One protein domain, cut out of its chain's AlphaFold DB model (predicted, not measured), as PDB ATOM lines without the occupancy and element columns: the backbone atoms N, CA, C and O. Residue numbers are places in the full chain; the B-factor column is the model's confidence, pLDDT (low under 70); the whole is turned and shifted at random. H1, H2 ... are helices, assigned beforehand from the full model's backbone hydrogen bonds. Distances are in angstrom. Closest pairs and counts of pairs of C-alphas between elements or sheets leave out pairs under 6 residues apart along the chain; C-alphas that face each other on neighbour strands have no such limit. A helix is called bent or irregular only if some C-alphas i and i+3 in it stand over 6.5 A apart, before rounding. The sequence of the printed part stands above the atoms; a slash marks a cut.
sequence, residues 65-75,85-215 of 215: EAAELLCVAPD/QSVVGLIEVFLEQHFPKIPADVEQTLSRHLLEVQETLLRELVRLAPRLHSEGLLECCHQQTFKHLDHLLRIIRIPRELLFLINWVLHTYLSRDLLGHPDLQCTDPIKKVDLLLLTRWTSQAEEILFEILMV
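AT A GLANCE: This is residues 65 to 75 and 85 to 215 of the 215 residues of an uncharacterized protein of Gasterosteus aculeatus (UniProt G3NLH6). Four long helices, H3, H4, H5 and H7, run up and down side by side in an elongated bundle, each against the one before it. H2 packs slantwise on the first part of H4, H1 packs on H2 near one end of the long axis, and a long link leads from H5 to the short H6 before H7. The printed part has 142 residues with seven named helices, H1 to H7 in order, and no named strand; the class is all helix. The whole is compact, with a radius of gyration of the C-alphas of 15.7 A, and spans 52 by 32 by 25 A.

IN THESE COORDINATES: H1 takes residues 65 to 70, and C-alpha 65 is at (42.546, -19.237, -29.298). H2 is residues 87 to 98, 16.6 A long. H3, residues 106 to 131, is the longest helix at 33.3 A; it is irregular, with C-alphas 108 and 111 8.0 A apart, and has a kink of 38 degrees near residue 113. H4, residues 137 to 155, is 27.7 A long and starts at C-alpha 137, (38.783, -26.508, -19.229). H5 is residues 159 to 173, 19.8 A, and H6 is residues 189 to 192. H7, residues 195 to 213, measures 26.8 A and ends at C-alpha 213, (14.051, -32.195, 8.576).

HOW THE PARTS SIT: H4 is the hub and touches four helices. H3 and H4 form a helical hairpin at a shallow tilt of 5 degrees, opposite ways; they only just touch, with 3 pairs of C-alphas within 8 A, the closest those of Val 106 and Ile 155 at 7.7 A. H7 touches H4 with residues 197 to 205 alone, the same way at a shallow tilt of 8 degrees; the closest C-alphas, of Leu 153 and Ala 205, are 6.7 A apart. H5 touches H7, opposite ways at 17 degrees, a shallow tilt, with the C-alphas of Pro 159 and Leu 209 closest at 6.2 A. Residues 107 to 118 of H3 touch H5, closest at C-alphas 107 and 161, 6.5 A. H4 touches H2 with residues 137 to 144 alone, at a steep tilt of 47 degrees; C-alphas 92 and 140 are closest, 6.8 A. H1 touches H2, closest at C-alphas 70 and 94, 6.2 A. H4 and H6 only just touch, with 3 pairs within 8 A, the closest being C-alphas 138 and 189 at 7.2 A. Every O i to N i+4 pair is within hydrogen-bond range in H1, H2, H4 and H7, against 18 of 22 in H3 and 10 of 11 in H5; H6 is too short for such a pair.

THE WHOLE: The C-alphas farthest apart, of Glu 65 and Val 215, the chain's last residue, lie 51.9 A apart. Residues 76 to 84 are not printed, and C-alphas 75 and 85 are 10.5 A apart across this cut. The link from H5 to H6, residues 174 to 188, is long. Mean pLDDT of the printed part is 88.1; residues 73 to 75, 85, and 134 to 135 are under 70.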
ATOM      1  N   GLU A  65      43.183 -17.983 -28.873       76.12
ATOM      2  CA  GLU A  65      42.546 -19.237 -29.298       76.12
ATOM      3  C   GLU A  65      41.402 -19.630 -28.350       76.12
ATOM      4  O   GLU A  65      40.351 -20.093 -28.797       76.12
ATOM      5  N   ALA A  66      41.574 -19.406 -27.042       76.12
ATOM      6  CA  ALA A  66      40.528 -19.619 -26.047       76.12
ATOM      7  C   ALA A  66      39.346 -18.660 -26.258       76.12
ATOM      8  O   ALA A  66      38.199 -19.100 -26.240       76.12
ATOM      9  N   ALA A  67      39.601 -17.372 -26.505       77.44
ATOM     10  CA  ALA A  67      38.551 -16.389 -26.774       77.44
ATOM     11  C   ALA A  67      37.740 -16.742 -28.035       77.44
ATOM     12  O   ALA A  67      36.508 -16.728 -28.001       77.44
ATOM     13  N   GLU A  68      38.410 -17.142 -29.120       81.00
ATOM     14  CA  GLU A  68      37.755 -17.582 -30.360       81.00
ATOM     15  C   GLU A  68      36.898 -18.836 -30.133       81.00
ATOM     16  O   GLU A  68      35.723 -18.882 -30.506       81.00
ATOM     17  N   LEU A  69      37.456 -19.837 -29.454       78.00
ATOM     18  CA  LEU A  69      36.795 -21.112 -29.186       78.00
ATOM     19  C   LEU A  69      35.591 -20.982 -28.246       78.00
ATOM     20  O   LEU A  69      34.585 -21.682 -28.404       78.00
ATOM     21  N   LEU A  70      35.681 -20.084 -27.272       78.19
ATOM     22  CA  LEU A  70      34.593 -19.771 -26.352       78.19
ATOM     23  C   LEU A  70      33.624 -18.738 -26.948       78.19
ATOM     24  O   LEU A  70      32.583 -18.478 -26.359       78.19
ATOM     25  N   CYS A  71      33.927 -18.180 -28.126       74.69
ATOM     26  CA  CYS A  71      33.173 -17.088 -28.745       74.69
ATOM     27  C   CYS A  71      32.979 -15.889 -27.797       74.69
ATOM     28  O   CYS A  71      31.967 -15.189 -27.862       74.69
ATOM     29  N   VAL A  72      33.955 -15.654 -26.918       73.06
ATOM     30  CA  VAL A  72      33.980 -14.522 -25.992       73.06
ATOM     31  C   VAL A  72      34.830 -13.434 -26.629       73.06
ATOM     32  O   VAL A  72      35.921 -13.698 -27.130       73.06
ATOM     33  N   ALA A  73      34.331 -12.200 -26.637       66.56
ATOM     34  CA  ALA A  73      35.110 -11.088 -27.150       66.56
ATOM     35  C   ALA A  73      36.386 -10.934 -26.286       66.56
ATOM     36  O   ALA A  73      36.289 -10.975 -25.057       66.56
ATOM     37  N   PRO A  74      37.588 -10.805 -26.874       58.00
ATOM     38  CA  PRO A  74      38.845 -10.778 -26.111       58.00
ATOM     39  C   PRO A  74      38.937  -9.586 -25.139       58.00
ATOM     40  O   PRO A  74      39.747  -9.588 -24.215       58.00
ATOM     41  N   ASP A  75      38.082  -8.580 -25.323       59.75
ATOM     42  CA  ASP A  75      37.886  -7.399 -24.484       59.75
ATOM     43  C   ASP A  75      36.802  -7.562 -23.402       59.75
ATOM     44  O   ASP A  75      36.708  -6.702 -22.523       59.75
ATOM     45  N   GLN A  85      44.363 -12.105 -17.888       62.03
ATOM     46  CA  GLN A  85      45.142 -12.700 -18.986       62.03
ATOM     47  C   GLN A  85      45.188 -14.238 -18.899       62.03
ATOM     48  O   GLN A  85      46.058 -14.876 -19.484       62.03
ATOM     49  N   SER A  86      44.286 -14.840 -18.122       74.44
ATOM     50  CA  SER A  86      44.256 -16.267 -17.853       74.44
ATOM     51  C   SER A  86      43.131 -16.910 -18.645       74.44
ATOM     52  O   SER A  86      41.977 -16.488 -18.543       74.44
ATOM     53  N   VAL A  87      43.469 -17.972 -19.375       72.38
ATOM     54  CA  VAL A  87      42.528 -18.861 -20.071       72.38
ATOM     55  C   VAL A  87      41.400 -19.299 -19.127       72.38
ATOM     56  O   VAL A  87      40.238 -19.272 -19.513       72.38
ATOM     57  N   VAL A  88      41.715 -19.553 -17.851       75.19
ATOM     58  CA  VAL A  88      40.737 -19.888 -16.800       75.19
ATOM     59  C   VAL A  88      39.660 -18.809 -16.639       75.19
ATOM     60  O   VAL A  88      38.482 -19.136 -16.561       75.19
ATOM     61  N   GLY A  89      40.032 -17.526 -16.651       77.88
ATOM     62  CA  GLY A  89      39.073 -16.426 -16.494       77.88
ATOM     63  C   GLY A  89      38.123 -16.289 -17.688       77.88
ATOM     64  O   GLY A  89      36.938 -16.025 -17.503       77.88
ATOM     65  N   LEU A  90      38.615 -16.529 -18.910       76.94
ATOM     66  CA  LEU A  90      37.763 -16.586 -20.106       76.94
ATOM     67  C   LEU A  90      36.771 -17.749 -20.027       76.94
ATOM     68  O   LEU A  90      35.606 -17.586 -20.388       76.94
ATOM     69  N   ILE A  91      37.223 -18.906 -19.536       77.12
ATOM     70  CA  ILE A  91      36.382 -20.095 -19.369       77.12
ATOM     71  C   ILE A  91      35.298 -19.844 -18.319       77.12
ATOM     72  O   ILE A  91      34.141 -20.177 -18.562       77.12
ATOM     73  N   GLU A  92      35.632 -19.228 -17.184       79.81
ATOM     74  CA  GLU A  92      34.642 -18.876 -16.160       79.81
ATOM     75  C   GLU A  92      33.563 -17.940 -16.722       79.81
ATOM     76  O   GLU A  92      32.378 -18.249 -16.608       79.81
ATOM     77  N   VAL A  93      33.954 -16.863 -17.413       82.00
ATOM     78  CA  VAL A  93      33.003 -15.920 -18.034       82.00
ATOM     79  C   VAL A  93      32.136 -16.606 -19.087       82.00
ATOM     80  O   VAL A  93      30.923 -16.395 -19.127       82.00
ATOM     81  N   PHE A  94      32.739 -17.444 -19.928       83.50
ATOM     82  CA  PHE A  94      32.012 -18.229 -20.918       83.50
ATOM     83  C   PHE A  94      30.944 -19.112 -20.261       83.50
ATOM     84  O   PHE A  94      29.775 -19.090 -20.657       83.50
ATOM     85  N   LEU A  95      31.323 -19.872 -19.232       82.75
ATOM     86  CA  LEU A  95      30.398 -20.775 -18.561       82.75
ATOM     87  C   LEU A  95      29.307 -19.998 -17.813       82.75
ATOM     88  O   LEU A  95      28.151 -20.405 -17.856       82.75
ATOM     89  N   GLU A  96      29.617 -18.857 -17.196       82.88
ATOM     90  CA  GLU A  96      28.612 -17.983 -16.570       82.88
ATOM     91  C   GLU A  96      27.574 -17.449 -17.563       82.88
ATOM     92  O   GLU A  96      26.394 -17.351 -17.225       82.88
ATOM     93  N   GLN A  97      27.985 -17.122 -18.790       84.75
ATOM     94  CA  GLN A  97      27.067 -16.644 -19.827       84.75
ATOM     95  C   GLN A  97      26.165 -17.751 -20.376       84.75
ATOM     96  O   GLN A  97      25.015 -17.484 -20.734       84.75
ATOM     97  N   HIS A  98      26.683 -18.976 -20.462       85.56
ATOM     98  CA  HIS A  98      25.969 -20.099 -21.064       85.56
ATOM     99  C   HIS A  98      25.107 -20.871 -20.061       85.56
ATOM    100  O   HIS A  98      24.109 -21.463 -20.474       85.56
ATOM    101  N   PHE A  99      25.450 -20.869 -18.769       87.75
ATOM    102  CA  PHE A  99      24.677 -21.583 -17.755       87.75
ATOM    103  C   PHE A  99      23.261 -21.001 -17.595       87.75
ATOM    104  O   PHE A  99      23.082 -19.778 -17.565       87.75
ATOM    105  N   PRO A 100      22.236 -21.860 -17.433       92.62
ATOM    106  CA  PRO A 100      20.881 -21.402 -17.165       92.62
ATOM    107  C   PRO A 100      20.830 -20.563 -15.892       92.62
ATOM    108  O   PRO A 100      21.367 -20.947 -14.849       92.62
ATOM    109  N   LYS A 101      20.139 -19.424 -15.954       93.19
ATOM    110  CA  LYS A 101      19.927 -18.578 -14.777       93.19
ATOM    111  C   LYS A 101      19.055 -19.308 -13.768       93.19
ATOM    112  O   LYS A 101      18.079 -19.952 -14.134       93.19
ATOM    113  N   ILE A 102      19.385 -19.159 -12.491       92.50
ATOM    114  CA  ILE A 102      18.592 -19.742 -11.411       92.50
ATOM    115  C   ILE A 102      17.188 -19.115 -11.429       92.50
ATOM    116  O   ILE A 102      17.078 -17.884 -11.407       92.50
ATOM    117  N   PRO A 103      16.116 -19.923 -11.496       91.19
ATOM    118  CA  PRO A 103      14.758 -19.402 -11.533       91.19
ATOM    119  C   PRO A 103      14.384 -18.755 -10.195       91.19
ATOM    120  O   PRO A 103      14.881 -19.133  -9.141       91.19
ATOM    121  N   ALA A 104      13.473 -17.780 -10.221       90.75
ATOM    122  CA  ALA A 104      13.012 -17.128  -8.992       90.75
ATOM    123  C   ALA A 104      12.240 -18.092  -8.072       90.75
ATOM    124  O   ALA A 104      12.312 -17.977  -6.853       90.75
ATOM    125  N   ASP A 105      11.522 -19.048  -8.666       92.44
ATOM    126  CA  ASP A 105      10.745 -20.069  -7.966       92.44
ATOM    127  C   ASP A 105      11.364 -21.453  -8.191       92.44
ATOM    128  O   ASP A 105      10.855 -22.290  -8.946       92.44
ATOM    129  N   VAL A 106      12.537 -21.663  -7.587       90.44
ATOM    130  CA  VAL A 106      13.276 -22.929  -7.700       90.44
ATOM    131  C   VAL A 106      12.443 -24.107  -7.220       90.44
ATOM    132  O   VAL A 106      12.489 -25.159  -7.842       90.44
ATOM    133  N   GLU A 107      11.630 -23.947  -6.185       89.06
ATOM    134  CA  GLU A 107      10.886 -25.062  -5.596       89.06
ATOM    135  C   GLU A 107       9.848 -25.663  -6.553       89.06
ATOM    136  O   GLU A 107       9.623 -26.872  -6.539       89.06
ATOM    137  N   GLN A 108       9.259 -24.857  -7.440       89.50
ATOM    138  CA  GLN A 108       8.315 -25.349  -8.452       89.50
ATOM    139  C   GLN A 108       8.981 -25.735  -9.778       89.50
ATOM    140  O   GLN A 108       8.387 -26.452 -10.588       89.50
ATOM    141  N   THR A 109      10.199 -25.252 -10.033       95.44
ATOM    142  CA  THR A 109      10.844 -25.348 -11.353       95.44
ATOM    143  C   THR A 109      12.168 -26.109 -11.359       95.44
ATOM    144  O   THR A 109      12.736 -26.298 -12.434       95.44
ATOM    145  N   LEU A 110      12.621 -26.630 -10.210       96.19
ATOM    146  CA  LEU A 110      13.917 -27.298 -10.050       96.19
ATOM    147  C   LEU A 110      14.145 -28.403 -11.082       96.19
ATOM    148  O   LEU A 110      15.195 -28.446 -11.710       96.19
ATOM    149  N   SER A 111      13.158 -29.275 -11.293       95.81
ATOM    150  CA  SER A 111      13.276 -30.377 -12.259       95.81
ATOM    151  C   SER A 111      13.557 -29.906 -13.684       95.81
ATOM    152  O   SER A 111      14.434 -30.451 -14.351       95.81
ATOM    153  N   ARG A 112      12.849 -28.869 -14.135       96.75
ATOM    154  CA  ARG A 112      13.057 -28.268 -15.454       96.75
ATOM    155  C   ARG A 112      14.410 -27.571 -15.526       96.75
ATOM    156  O   ARG A 112      15.137 -27.769 -16.488       96.75
ATOM    157  N   HIS A 113      14.762 -26.825 -14.484       97.12
ATOM    158  CA  HIS A 113      16.042 -26.129 -14.399       97.12
ATOM    159  C   HIS A 113      17.230 -27.093 -14.461       97.12
ATOM    160  O   HIS A 113      18.172 -26.867 -15.210       97.12
ATOM    161  N   LEU A 114      17.183 -28.209 -13.730       97.00
ATOM    162  CA  LEU A 114      18.248 -29.215 -13.766       97.00
ATOM    163  C   LEU A 114      18.343 -29.928 -15.119       97.00
ATOM    164  O   LEU A 114      19.442 -30.302 -15.525       97.00
ATOM    165  N   LEU A 115      17.228 -30.075 -15.842       96.38
ATOM    166  CA  LEU A 115      17.249 -30.554 -17.224       96.38
ATOM    167  C   LEU A 115      17.941 -29.542 -18.151       96.38
ATOM    168  O   LEU A 115      18.820 -29.922 -18.916       96.38
ATOM    169  N   GLU A 116      17.619 -28.252 -18.034       95.81
ATOM    170  CA  GLU A 116      18.276 -27.190 -18.812       95.81
ATOM    171  C   GLU A 116      19.782 -27.115 -18.515       95.81
ATOM    172  O   GLU A 116      20.593 -26.927 -19.427       95.81
ATOM    173  N   VAL A 117      20.177 -27.302 -17.249       95.25
ATOM    174  CA  VAL A 117      21.589 -27.383 -16.839       95.25
ATOM    175  C   VAL A 117      22.256 -28.600 -17.477       95.25
ATOM    176  O   VAL A 117      23.343 -28.462 -18.032       95.25
ATOM    177  N   GLN A 118      21.610 -29.770 -17.443       95.25
ATOM    178  CA  GLN A 118      22.118 -30.991 -18.073       95.25
ATOM    179  C   GLN A 118      22.341 -30.801 -19.577       95.25
ATOM    180  O   GLN A 118      23.427 -31.090 -20.076       95.25
ATOM    181  N   GLU A 119      21.326 -30.316 -20.292       94.81
ATOM    182  CA  GLU A 119      21.369 -30.116 -21.744       94.81
ATOM    183  C   GLU A 119      22.441 -29.101 -22.137       94.81
ATOM    184  O   GLU A 119      23.214 -29.337 -23.067       94.81
ATOM    185  N   THR A 120      22.525 -27.992 -21.400       93.88
ATOM    186  CA  THR A 120      23.541 -26.960 -21.626       93.88
ATOM    187  C   THR A 120      24.934 -27.520 -21.392       93.88
ATOM    188  O   THR A 120      25.792 -27.396 -22.264       93.88
ATOM    189  N   LEU A 121      25.161 -28.171 -20.249       93.00
ATOM    190  CA  LEU A 121      26.470 -28.714 -19.910       93.00
ATOM    191  C   LEU A 121      26.909 -29.769 -20.927       93.00
ATOM    192  O   LEU A 121      28.035 -29.704 -21.408       93.00
ATOM    193  N   LEU A 122      26.026 -30.701 -21.301       93.25
ATOM    194  CA  LEU A 122      26.339 -31.711 -22.311       93.25
ATOM    195  C   LEU A 122      26.685 -31.063 -23.653       93.25
ATOM    196  O   LEU A 122      27.704 -31.399 -24.251       93.25
ATOM    197  N   ARG A 123      25.863 -30.112 -24.114       92.25
ATOM    198  CA  ARG A 123      26.089 -29.402 -25.378       92.25
ATOM    199  C   ARG A 123      27.450 -28.716 -25.390       92.25
ATOM    200  O   ARG A 123      28.179 -28.852 -26.370       92.25
ATOM    201  N   GLU A 124      27.793 -27.996 -24.324       89.31
ATOM    202  CA  GLU A 124      29.078 -27.302 -24.254       89.31
ATOM    203  C   GLU A 124      30.248 -28.281 -24.123       89.31
ATOM    204  O   GLU A 124      31.237 -28.126 -24.834       89.31
ATOM    205  N   LEU A 125      30.137 -29.336 -23.310       89.56
ATOM    206  CA  LEU A 125      31.180 -30.361 -23.204       89.56
ATOM    207  C   LEU A 125      31.435 -31.050 -24.547       89.56
ATOM    208  O   LEU A 125      32.589 -31.212 -24.927       89.56
ATOM    209  N   VAL A 126      30.389 -31.413 -25.294       90.25
ATOM    210  CA  VAL A 126      30.526 -32.041 -26.619       90.25
ATOM    211  C   VAL A 126      31.140 -31.069 -27.622       90.25
ATOM    212  O   VAL A 126      32.058 -31.435 -28.354       90.25
ATOM    213  N   ARG A 127      30.692 -29.809 -27.628       88.69
ATOM    214  CA  ARG A 127      31.255 -28.760 -28.493       88.69
ATOM    215  C   ARG A 127      32.745 -28.538 -28.220       88.69
ATOM    216  O   ARG A 127      33.513 -28.307 -29.150       88.69
ATOM    217  N   LEU A 128      33.140 -28.616 -26.953       85.00
ATOM    218  CA  LEU A 128      34.506 -28.398 -26.488       85.00
ATOM    219  C   LEU A 128      35.350 -29.682 -26.458       85.00
ATOM    220  O   LEU A 128      36.558 -29.598 -26.247       85.00
ATOM    221  N   ALA A 129      34.757 -30.857 -26.704       85.81
ATOM    222  CA  ALA A 129      35.390 -32.164 -26.524       85.81
ATOM    223  C   ALA A 129      36.768 -32.317 -27.187       85.81
ATOM    224  O   ALA A 129      37.683 -32.787 -26.508       85.81
ATOM    225  N   PRO A 130      37.001 -31.849 -28.433       82.69
ATOM    226  CA  PRO A 130      38.318 -31.938 -29.075       82.69
ATOM    227  C   PRO A 130      39.434 -31.182 -28.337       82.69
ATOM    228  O   PRO A 130      40.607 -31.323 -28.675       82.69
ATOM    229  N   ARG A 131      39.067 -30.328 -27.378       78.19
ATOM    230  CA  ARG A 131      39.957 -29.468 -26.600       78.19
ATOM    231  C   ARG A 131      39.761 -29.633 -25.093       78.19
ATOM    232  O   ARG A 131      40.433 -28.931 -24.350       78.19
ATOM    233  N   LEU A 132      38.911 -30.541 -24.602       77.31
ATOM    234  CA  LEU A 132      38.682 -30.697 -23.153       77.31
ATOM    235  C   LEU A 132      39.952 -31.096 -22.382       77.31
ATOM    236  O   LEU A 132      40.053 -30.822 -21.189       77.31
ATOM    237  N   HIS A 133      40.926 -31.712 -23.058       71.75
ATOM    238  CA  HIS A 133      42.236 -32.052 -22.490       71.75
ATOM    239  C   HIS A 133      43.155 -30.839 -22.284       71.75
ATOM    240  O   HIS A 133      44.183 -30.965 -21.626       71.75
ATOM    241  N   SER A 134      42.808 -29.680 -22.843       68.25
ATOM    242  CA  SER A 134      43.584 -28.452 -22.685       68.25
ATOM    243  C   SER A 134      43.324 -27.761 -21.342       68.25
ATOM    244  O   SER A 134      42.218 -27.812 -20.804       68.25
ATOM    245  N   GLU A 135      44.384 -27.138 -20.814       64.31
ATOM    246  CA  GLU A 135      44.442 -26.161 -19.708       64.31
ATOM    247  C   GLU A 135      43.220 -26.078 -18.772       64.31
ATOM    248  O   GLU A 135      42.595 -25.031 -18.624       64.31
ATOM    249  N   GLY A 136      42.886 -27.182 -18.094       76.25
ATOM    250  CA  GLY A 136      41.897 -27.174 -17.014       76.25
ATOM    251  C   GLY A 136      40.470 -26.805 -17.437       76.25
ATOM    252  O   GLY A 136      39.659 -26.519 -16.561       76.25
ATOM    253  N   LEU A 137      40.130 -26.835 -18.733       82.12
ATOM    254  CA  LEU A 137      38.783 -26.508 -19.229       82.12
ATOM    255  C   LEU A 137      37.718 -27.354 -18.533       82.12
ATOM    256  O   LEU A 137      36.733 -26.843 -18.005       82.12
ATOM    257  N   LEU A 138      37.963 -28.661 -18.495       86.75
ATOM    258  CA  LEU A 138      37.074 -29.618 -17.864       86.75
ATOM    259  C   LEU A 138      36.952 -29.385 -16.349       86.75
ATOM    260  O   LEU A 138      35.852 -29.434 -15.804       86.75
ATOM    261  N   GLU A 139      38.062 -29.064 -15.688       87.38
ATOM    262  CA  GLU A 139      38.084 -28.707 -14.266       87.38
ATOM    263  C   GLU A 139      37.243 -27.448 -14.003       87.38
ATOM    264  O   GLU A 139      36.405 -27.437 -13.104       87.38
ATOM    265  N   CYS A 140      37.370 -26.420 -14.846       86.50
ATOM    266  CA  CYS A 140      36.547 -25.211 -14.765       86.50
ATOM    267  C   CYS A 140      35.057 -25.526 -14.966       86.50
ATOM    268  O   CYS A 140      34.214 -24.988 -14.249       86.50
ATOM    269  N   CYS A 141      34.709 -26.431 -15.889       88.12
ATOM    270  CA  CYS A 141      33.328 -26.892 -16.070       88.12
ATOM    271  C   CYS A 141      32.785 -27.587 -14.814       88.12
ATOM    272  O   CYS A 141      31.650 -27.314 -14.404       88.12
ATOM    273  N   HIS A 142      33.577 -28.464 -14.189       91.12
ATOM    274  CA  HIS A 142      33.200 -29.105 -12.929       91.12
ATOM    275  C   HIS A 142      32.990 -28.056 -11.835       91.12
ATOM    276  O   HIS A 142      31.902 -27.981 -11.262       91.12
ATOM    277  N   GLN A 143      33.974 -27.187 -11.609       90.88
ATOM    278  CA  GLN A 143      33.905 -26.129 -10.603       90.88
ATOM    279  C   GLN A 143      32.696 -25.218 -10.808       90.88
ATOM    280  O   GLN A 143      31.967 -24.956  -9.853       90.88
ATOM    281  N   GLN A 144      32.427 -24.786 -12.039       90.12
ATOM    282  CA  GLN A 144      31.269 -23.944 -12.325       90.12
ATOM    283  C   GLN A 144      29.952 -24.671 -12.062       90.12
ATOM    284  O   GLN A 144      29.033 -24.092 -11.480       90.12
ATOM    285  N   THR A 145      29.868 -25.952 -12.428       93.56
ATOM    286  CA  THR A 145      28.677 -26.753 -12.132       93.56
ATOM    287  C   THR A 145      28.439 -26.816 -10.627       93.56
ATOM    288  O   THR A 145      27.334 -26.534 -10.173       93.56
ATOM    289  N   PHE A 146      29.468 -27.104  -9.828       95.06
ATOM    290  CA  PHE A 146      29.329 -27.167  -8.371       95.06
ATOM    291  C   PHE A 146      29.069 -25.802  -7.725       95.06
ATOM    292  O   PHE A 146      28.256 -25.738  -6.808       95.06
ATOM    293  N   LYS A 147      29.638 -24.701  -8.237       93.31
ATOM    294  CA  LYS A 147      29.270 -23.334  -7.812       93.31
ATOM    295  C   LYS A 147      27.774 -23.067  -8.035       93.31
ATOM    296  O   LYS A 147      27.110 -22.491  -7.172       93.31
ATOM    297  N   HIS A 148      27.229 -23.505  -9.171       94.25
ATOM    298  CA  HIS A 148      25.802 -23.379  -9.480       94.25
ATOM    299  C   HIS A 148      24.934 -24.243  -8.557       94.25
ATOM    300  O   HIS A 148      23.945 -23.767  -7.999       94.25
ATOM    301  N   LEU A 149      25.337 -25.497  -8.333       95.88
ATOM    302  CA  LEU A 149      24.656 -26.424  -7.426       95.88
ATOM    303  C   LEU A 149      24.693 -25.939  -5.970       95.88
ATOM    304  O   LEU A 149      23.687 -26.050  -5.278       95.88
ATOM    305  N   ASP A 150      25.802 -25.356  -5.512       95.56
ATOM    306  CA  ASP A 150      25.921 -24.705  -4.198       95.56
ATOM    307  C   ASP A 150      24.903 -23.579  -4.026       95.56
ATOM    308  O   ASP A 150      24.330 -23.394  -2.950       95.56
ATOM    309  N   HIS A 151      24.659 -22.812  -5.086       94.62
ATOM    310  CA  HIS A 151      23.669 -21.748  -5.047       94.62
ATOM    311  C   HIS A 151      22.250 -22.317  -4.915       94.62
ATOM    312  O   HIS A 151      21.479 -21.825  -4.093       94.62
ATOM    313  N   LEU A 152      21.930 -23.391  -5.651       95.81
ATOM    314  CA  LEU A 152      20.658 -24.115  -5.515       95.81
ATOM    315  C   LEU A 152      20.486 -24.701  -4.107       95.81
ATOM    316  O   LEU A 152      19.431 -24.546  -3.490       95.81
ATOM    317  N   LEU A 153      21.543 -25.303  -3.565       95.12
ATOM    318  CA  LEU A 153      21.580 -25.862  -2.216       95.12
ATOM    319  C   LEU A 153      21.193 -24.816  -1.160       95.12
ATOM    320  O   LEU A 153      20.426 -25.083  -0.237       95.12
ATOM    321  N   ARG A 154      21.696 -23.587  -1.324       93.38
ATOM    322  CA  ARG A 154      21.447 -22.475  -0.402       93.38
ATOM    323  C   ARG A 154      20.061 -21.873  -0.502       93.38
ATOM    324  O   ARG A 154      19.715 -21.151   0.424       93.38
ATOM    325  N   ILE A 155      19.278 -22.122  -1.544       94.44
ATOM    326  CA  ILE A 155      17.955 -21.493  -1.715       94.44
ATOM    327  C   ILE A 155      16.794 -22.474  -1.572       94.44
ATOM    328  O   ILE A 155      15.700 -22.048  -1.217       94.44
ATOM    329  N   ILE A 156      17.019 -23.771  -1.780       94.50
ATOM    330  CA  ILE A 156      15.992 -24.793  -1.563       94.50
ATOM    331  C   ILE A 156      15.696 -24.921  -0.064       94.50
ATOM    332  O   ILE A 156      16.615 -25.038   0.752       94.50
ATOM    333  N   ARG A 157      14.412 -24.909   0.310       93.00
ATOM    334  CA  ARG A 157      13.964 -25.123   1.700       93.00
ATOM    335  C   ARG A 157      13.025 -26.308   1.866       93.00
ATOM    336  O   ARG A 157      12.704 -26.675   2.990       93.00
ATOM    337  N   ILE A 158      12.624 -26.941   0.770       93.44
ATOM    338  CA  ILE A 158      11.774 -28.129   0.789       93.44
ATOM    339  C   ILE A 158      12.648 -29.396   0.741       93.44
ATOM    340  O   ILE A 158      13.370 -29.586  -0.242       93.44
ATOM    341  N   PRO A 159      12.539 -30.325   1.721       94.44
ATOM    342  CA  PRO A 159      13.331 -31.561   1.751       94.44
ATOM    343  C   PRO A 159      13.226 -32.399   0.478       94.44
ATOM    344  O   PRO A 159      14.211 -32.961   0.012       94.44
ATOM    345  N   ARG A 160      12.023 -32.467  -0.106       95.31
ATOM    346  CA  ARG A 160      11.771 -33.191  -1.359       95.31
ATOM    347  C   ARG A 160      12.626 -32.653  -2.506       95.31
ATOM    348  O   ARG A 160      13.211 -33.446  -3.237       95.31
ATOM    349  N   GLU A 161      12.691 -31.334  -2.658       95.44
ATOM    350  CA  GLU A 161      13.457 -30.695  -3.731       95.44
ATOM    351  C   GLU A 161      14.963 -30.808  -3.475       95.44
ATOM    352  O   GLU A 161      15.735 -31.044  -4.401       95.44
ATOM    353  N   LEU A 162      15.393 -30.747  -2.211       95.88
ATOM    354  CA  LEU A 162      16.797 -30.945  -1.855       95.88
ATOM    355  C   LEU A 162      17.252 -32.382  -2.137       95.88
ATOM    356  O   LEU A 162      18.300 -32.594  -2.745       95.88
ATOM    357  N   LEU A 163      16.437 -33.375  -1.773       95.88
ATOM    358  CA  LEU A 163      16.703 -34.774  -2.100       95.88
ATOM    359  C   LEU A 163      16.734 -34.992  -3.617       95.88
ATOM    360  O   LEU A 163      17.568 -35.747  -4.115       95.88
ATOM    361  N   PHE A 164      15.857 -34.313  -4.360       96.56
ATOM    362  CA  PHE A 164      15.863 -34.352  -5.818       96.56
ATOM    363  C   PHE A 164      17.170 -33.790  -6.401       96.56
ATOM    364  O   PHE A 164      17.752 -34.418  -7.286       96.56
ATOM    365  N   LEU A 165      17.674 -32.669  -5.870       97.56
ATOM    366  CA  LEU A 165      18.967 -32.093  -6.257       97.56
ATOM    367  C   LEU A 165      20.131 -33.054  -5.971       97.56
ATOM    368  O   LEU A 165      20.943 -33.307  -6.860       97.56
ATOM    369  N   ILE A 166      20.189 -33.632  -4.767       96.69
ATOM    370  CA  ILE A 166      21.221 -34.616  -4.387       96.69
ATOM    371  C   ILE A 166      21.178 -35.823  -5.329       96.69
ATOM    372  O   ILE A 166      22.206 -36.238  -5.866       96.69
ATOM    373  N   ASN A 167      19.983 -36.361  -5.582       96.12
ATOM    374  CA  ASN A 167      19.794 -37.492  -6.482       96.12
ATOM    375  C   ASN A 167      20.258 -37.164  -7.907       96.12
ATOM    376  O   ASN A 167      20.907 -37.992  -8.541       96.12
ATOM    377  N   TRP A 168      19.974 -35.958  -8.406       97.50
ATOM    378  CA  TRP A 168      20.453 -35.523  -9.717       97.50
ATOM    379  C   TRP A 168      21.988 -35.490  -9.781       97.50
ATOM    380  O   TRP A 168      22.563 -35.992 -10.744       97.50
ATOM    381  N   VAL A 169      22.676 -34.993  -8.748       96.50
ATOM    382  CA  VAL A 169      24.152 -34.994  -8.717       96.50
ATOM    383  C   VAL A 169      24.706 -36.422  -8.705       96.50
ATOM    384  O   VAL A 169      25.597 -36.755  -9.483       96.50
ATOM    385  N   LEU A 170      24.164 -37.302  -7.868       94.06
ATOM    386  CA  LEU A 170      24.700 -38.659  -7.733       94.06
ATOM    387  C   LEU A 170      24.382 -39.559  -8.932       94.06
ATOM    388  O   LEU A 170      25.197 -40.407  -9.292       94.06
ATOM    389  N   HIS A 171      23.210 -39.387  -9.548       94.62
ATOM    390  CA  HIS A 171      22.703 -40.324 -10.551       94.62
ATOM    391  C   HIS A 171      22.615 -39.769 -11.962       94.62
ATOM    392  O   HIS A 171      22.662 -40.570 -12.888       94.62
ATOM    393  N   THR A 172      22.497 -38.453 -12.144       94.88
ATOM    394  CA  THR A 172      22.410 -37.829 -13.472       94.88
ATOM    395  C   THR A 172      23.735 -37.198 -13.863       94.88
ATOM    396  O   THR A 172      24.237 -37.469 -14.952       94.88
ATOM    397  N   TYR A 173      24.345 -36.410 -12.976       95.00
ATOM    398  CA  TYR A 173      25.604 -35.732 -13.278       95.00
ATOM    399  C   TYR A 173      26.732 -36.733 -13.549       95.00
ATOM    400  O   TYR A 173      27.387 -36.672 -14.583       95.00
ATOM    401  N   LEU A 174      26.881 -37.737 -12.682       92.12
ATOM    402  CA  LEU A 174      27.888 -38.797 -12.821       92.12
ATOM    403  C   LEU A 174      27.487 -39.912 -13.806       92.12
ATOM    404  O   LEU A 174      28.146 -40.950 -13.879       92.12
ATOM    405  N   SER A 175      26.389 -39.742 -14.542       92.75
ATOM    406  CA  SER A 175      25.852 -40.776 -15.424       92.75
ATOM    407  C   SER A 175      26.574 -40.859 -16.765       92.75
ATOM    408  O   SER A 175      27.265 -39.935 -17.204       92.75
ATOM    409  N   ARG A 176      26.314 -41.960 -17.479       88.62
ATOM    410  CA  ARG A 176      26.683 -42.100 -18.893       88.62
ATOM    411  C   ARG A 176      25.897 -41.179 -19.821       88.62
ATOM    412  O   ARG A 176      26.349 -40.951 -20.933       88.62
ATOM    413  N   ASP A 177      24.772 -40.640 -19.373       87.94
ATOM    414  CA  ASP A 177      23.948 -39.756 -20.195       87.94
ATOM    415  C   ASP A 177      24.482 -38.314 -20.191       87.94
ATOM    416  O   ASP A 177      24.138 -37.536 -21.076       87.94
ATOM    417  N   LEU A 178      25.343 -37.961 -19.225       91.88
ATOM    418  CA  LEU A 178      25.990 -36.651 -19.147       91.88
ATOM    419  C   LEU A 178      27.512 -36.751 -19.276       91.88
ATOM    420  O   LEU A 178      28.059 -36.513 -20.347       91.88
ATOM    421  N   LEU A 179      28.215 -37.104 -18.199       91.38
ATOM    422  CA  LEU A 179      29.679 -37.085 -18.197       91.38
ATOM    423  C   LEU A 179      30.298 -38.310 -18.883       91.38
ATOM    424  O   LEU A 179      31.423 -38.234 -19.364       91.38
ATOM    425  N   GLY A 180      29.586 -39.435 -18.943       88.00
ATOM    426  CA  GLY A 180      30.038 -40.644 -19.642       88.00
ATOM    427  C   GLY A 180      29.488 -40.763 -21.060       88.00
ATOM    428  O   GLY A 180      29.439 -41.877 -21.589       88.00
ATOM    429  N   HIS A 181      29.028 -39.649 -21.640       90.38
ATOM    430  CA  HIS A 181      28.408 -39.626 -22.959       90.38
ATOM    431  C   HIS A 181      29.385 -40.149 -24.027       90.38
ATOM    432  O   HIS A 181      30.577 -39.830 -23.963       90.38
ATOM    433  N   PRO A 182      28.926 -40.930 -25.029       87.19
ATOM    434  CA  PRO A 182      29.803 -41.500 -26.049       87.19
ATOM    435  C   PRO A 182      30.674 -40.471 -26.777       87.19
ATOM    436  O   PRO A 182      31.832 -40.751 -27.077       87.19
ATOM    437  N   ASP A 183      30.143 -39.269 -26.983       88.31
ATOM    438  CA  ASP A 183      30.854 -38.172 -27.652       88.31
ATOM    439  C   ASP A 183      31.975 -37.554 -26.789       88.31
ATOM    440  O   ASP A 183      32.768 -36.759 -27.283       88.31
ATOM    441  N   LEU A 184      32.076 -37.938 -25.510       86.56
ATOM    442  CA  LEU A 184      33.098 -37.483 -24.558       86.56
ATOM    443  C   LEU A 184      34.151 -38.563 -24.243       86.56
ATOM    444  O   LEU A 184      35.021 -38.353 -23.394       86.56
ATOM    445  N   GLN A 185      34.113 -39.718 -24.924       76.75
ATOM    446  CA  GLN A 185      34.974 -40.881 -24.638       76.75
ATOM    447  C   GLN A 185      36.477 -40.579 -24.657       76.75
ATOM    448  O   GLN A 185      37.241 -41.258 -23.977       76.75
ATOM    449  N   CYS A 186      36.905 -39.568 -25.415       72.56
ATOM    450  CA  CYS A 186      38.317 -39.225 -25.536       72.56
ATOM    451  C   CYS A 186      38.896 -38.638 -24.232       72.56
ATOM    452  O   CYS A 186      40.073 -38.835 -23.939       72.56
ATOM    453  N   THR A 187      38.082 -37.937 -23.432       76.12
ATOM    454  CA  THR A 187      38.527 -37.251 -22.200       76.12
ATOM    455  C   THR A 187      38.091 -37.962 -20.917       76.12
ATOM    456  O   THR A 187      38.678 -37.723 -19.865       76.12
ATOM    457  N   ASP A 188      37.092 -38.848 -21.002       82.31
ATOM    458  CA  ASP A 188      36.438 -39.518 -19.866       82.31
ATOM    459  C   ASP A 188      36.151 -38.563 -18.681       82.31
ATOM    460  O   ASP A 188      36.754 -38.684 -17.606       82.31
ATOM    461  N   PRO A 189      35.244 -37.581 -18.870       83.25
ATOM    462  CA  PRO A 189      34.958 -36.544 -17.878       83.25
ATOM    463  C   PRO A 189      34.609 -37.055 -16.484       83.25
ATOM    464  O   PRO A 189      34.969 -36.426 -15.493       83.25
ATOM    465  N   ILE A 190      33.958 -38.218 -16.383       85.44
ATOM    466  CA  ILE A 190      33.607 -38.830 -15.092       85.44
ATOM    467  C   ILE A 190      34.857 -39.065 -14.241       85.44
ATOM    468  O   ILE A 190      34.852 -38.778 -13.046       85.44
ATOM    469  N   LYS A 191      35.942 -39.568 -14.838       84.88
ATOM    470  CA  LYS A 191      37.184 -39.873 -14.105       84.88
ATOM    471  C   LYS A 191      37.956 -38.630 -13.670       84.88
ATOM    472  O   LYS A 191      38.912 -38.754 -12.908       84.88
ATOM    473  N   LYS A 192      37.582 -37.463 -14.189       85.81
ATOM    474  CA  LYS A 192      38.221 -36.174 -13.919       85.81
ATOM    475  C   LYS A 192      37.426 -35.312 -12.946       85.81
ATOM    476  O   LYS A 192      37.920 -34.258 -12.570       85.81
ATOM    477  N   VAL A 193      36.252 -35.768 -12.505       86.25
ATOM    478  CA  VAL A 193      35.519 -35.114 -11.421       86.25
ATOM    479  C   VAL A 193      36.402 -35.095 -10.176       86.25
ATOM    480  O   VAL A 193      36.825 -36.150  -9.695       86.25
ATOM    481  N   ASP A 194      36.652 -33.903  -9.635       88.38
ATOM    482  CA  ASP A 194      37.338 -33.761  -8.357       88.38
ATOM    483  C   ASP A 194      36.505 -34.424  -7.245       88.38
ATOM    484  O   ASP A 194      35.424 -33.968  -6.861       88.38
ATOM    485  N   LEU A 195      37.024 -35.537  -6.721       89.50
ATOM    486  CA  LEU A 195      36.392 -36.281  -5.638       89.50
ATOM    487  C   LEU A 195      36.285 -35.444  -4.361       89.50
ATOM    488  O   LEU A 195      35.333 -35.628  -3.602       89.50
ATOM    489  N   LEU A 196      37.217 -34.520  -4.110       92.44
ATOM    490  CA  LEU A 196      37.142 -33.617  -2.961       92.44
ATOM    491  C   LEU A 196      35.992 -32.624  -3.130       92.44
ATOM    492  O   LEU A 196      35.247 -32.392  -2.178       92.44
ATOM    493  N   LEU A 197      35.805 -32.090  -4.337       91.25
ATOM    494  CA  LEU A 197      34.685 -31.207  -4.660       91.25
ATOM    495  C   LEU A 197      33.341 -31.921  -4.474       91.25
ATOM    496  O   LEU A 197      32.463 -31.406  -3.780       91.25
ATOM    497  N   LEU A 198      33.207 -33.135  -5.020       93.69
ATOM    498  CA  LEU A 198      31.991 -33.936  -4.889       93.69
ATOM    499  C   LEU A 198      31.696 -34.291  -3.423       93.69
ATOM    500  O   LEU A 198      30.587 -34.055  -2.956       93.69
ATOM    501  N   THR A 199      32.678 -34.824  -2.690       94.69
ATOM    502  CA  THR A 199      32.490 -35.258  -1.288       94.69
ATOM    503  C   THR A 199      32.199 -34.098  -0.342       94.69
ATOM    504  O   THR A 199      31.374 -34.228   0.569       94.69
ATOM    505  N   ARG A 200      32.829 -32.939  -0.559       95.44
ATOM    506  CA  ARG A 200      32.506 -31.709   0.170       95.44
ATOM    507  C   ARG A 200      31.067 -31.281  -0.094       95.44
ATOM    508  O   ARG A 200      30.343 -30.993   0.856       95.44
ATOM    509  N   TRP A 201      30.659 -31.252  -1.362       96.88
ATOM    510  CA  TRP A 201      29.311 -30.844  -1.742       96.88
ATOM    511  C   TRP A 201      28.246 -31.775  -1.153       96.88
ATOM    512  O   TRP A 201      27.276 -31.301  -0.565       96.88
ATOM    513  N   THR A 202      28.441 -33.097  -1.232       95.94
ATOM    514  CA  THR A 202      27.483 -34.069  -0.677       95.94
ATOM    515  C   THR A 202      27.368 -33.948   0.838       95.94
ATOM    516  O   THR A 202      26.256 -33.965   1.352       95.94
ATOM    517  N   SER A 203      28.485 -33.746   1.545       95.88
ATOM    518  CA  SER A 203      28.474 -33.564   3.006       95.88
ATOM    519  C   SER A 203      27.672 -32.324   3.413       95.88
ATOM    520  O   SER A 203      26.860 -32.374   4.333       95.88
ATOM    521  N   GLN A 204      27.855 -31.217   2.689       96.75
ATOM    522  CA  GLN A 204      27.108 -29.983   2.925       96.75
ATOM    523  C   GLN A 204      25.613 -30.153   2.612       96.75
ATOM    524  O   GLN A 204      24.759 -29.614   3.313       96.75
ATOM    525  N   ALA A 205      25.283 -30.903   1.560       95.94
ATOM    526  CA  ALA A 205      23.899 -31.172   1.196       95.94
ATOM    527  C   ALA A 205      23.175 -32.040   2.233       95.94
ATOM    528  O   ALA A 205      22.011 -31.785   2.543       95.94
ATOM    529  N   GLU A 206      23.870 -33.035   2.787       95.06
ATOM    530  CA  GLU A 206      23.365 -33.867   3.877       95.06
ATOM    531  C   GLU A 206      23.099 -33.037   5.134       95.06
ATOM    532  O   GLU A 206      22.006 -33.128   5.688       95.06
ATOM    533  N   GLU A 207      24.046 -32.191   5.548       95.94
ATOM    534  CA  GLU A 207      23.894 -31.307   6.711       95.94
ATOM    535  C   GLU A 207      22.640 -30.430   6.593       95.94
ATOM    536  O   GLU A 207      21.793 -30.440   7.485       95.94
ATOM    537  N   ILE A 208      22.450 -29.765   5.450       95.06
ATOM    538  CA  ILE A 208      21.266 -28.927   5.207       95.06
ATOM    539  C   ILE A 208      19.982 -29.763   5.200       95.06
ATOM    540  O   ILE A 208      18.957 -29.329   5.725       95.06
ATOM    541  N   LEU A 209      20.002 -30.971   4.629       94.81
ATOM    542  CA  LEU A 209      18.832 -31.849   4.648       94.81
ATOM    543  C   LEU A 209      18.449 -32.230   6.082       94.81
ATOM    544  O   LEU A 209      17.264 -32.195   6.419       94.81
ATOM    545  N   PHE A 210      19.431 -32.555   6.924       94.44
ATOM    546  CA  PHE A 210      19.200 -32.812   8.345       94.44
ATOM    547  C   PHE A 210      18.632 -31.585   9.057       94.44
ATOM    548  O   PHE A 210      17.655 -31.724   9.790       94.44
ATOM    549  N   GLU A 211      19.186 -30.396   8.819       94.12
ATOM    550  CA  GLU A 211      18.679 -29.154   9.410       94.12
ATOM    551  C   GLU A 211      17.210 -28.908   9.053       94.12
ATOM    552  O   GLU A 211      16.406 -28.648   9.943       94.12
ATOM    553  N   ILE A 212      16.832 -29.048   7.778       92.69
ATOM    554  CA  ILE A 212      15.449 -28.811   7.336       92.69
ATOM    555  C   ILE A 212      14.488 -29.856   7.922       92.69
ATOM    556  O   ILE A 212      13.359 -29.519   8.263       92.69
ATOM    557  N   LEU A 213      14.904 -31.121   8.044       92.06
ATOM    558  CA  LEU A 213      14.051 -32.195   8.576       92.06
ATOM    559  C   LEU A 213      13.825 -32.118  10.092       92.06
ATOM    560  O   LEU A 213      12.900 -32.752  10.598       92.06
ATOM    561  N   MET A 214      14.680 -31.393  10.812       90.50
ATOM    562  CA  MET A 214      14.617 -31.247  12.267       90.50
ATOM    563  C   MET A 214      13.806 -30.026  12.729       90.50
ATOM    564  O   MET A 214      13.638 -29.842  13.938       90.50
ATOM    565  N   VAL A 215      13.318 -29.206  11.791       74.38
ATOM    566  CA  VAL A 215      12.455 -28.032  12.021       74.38
ATOM    567  C   VAL A 215      10.988 -28.412  11.850       74.38
ATOM    568  O   VAL A 215      10.183 -27.988  12.709       74.38
TER     569      VAL A 215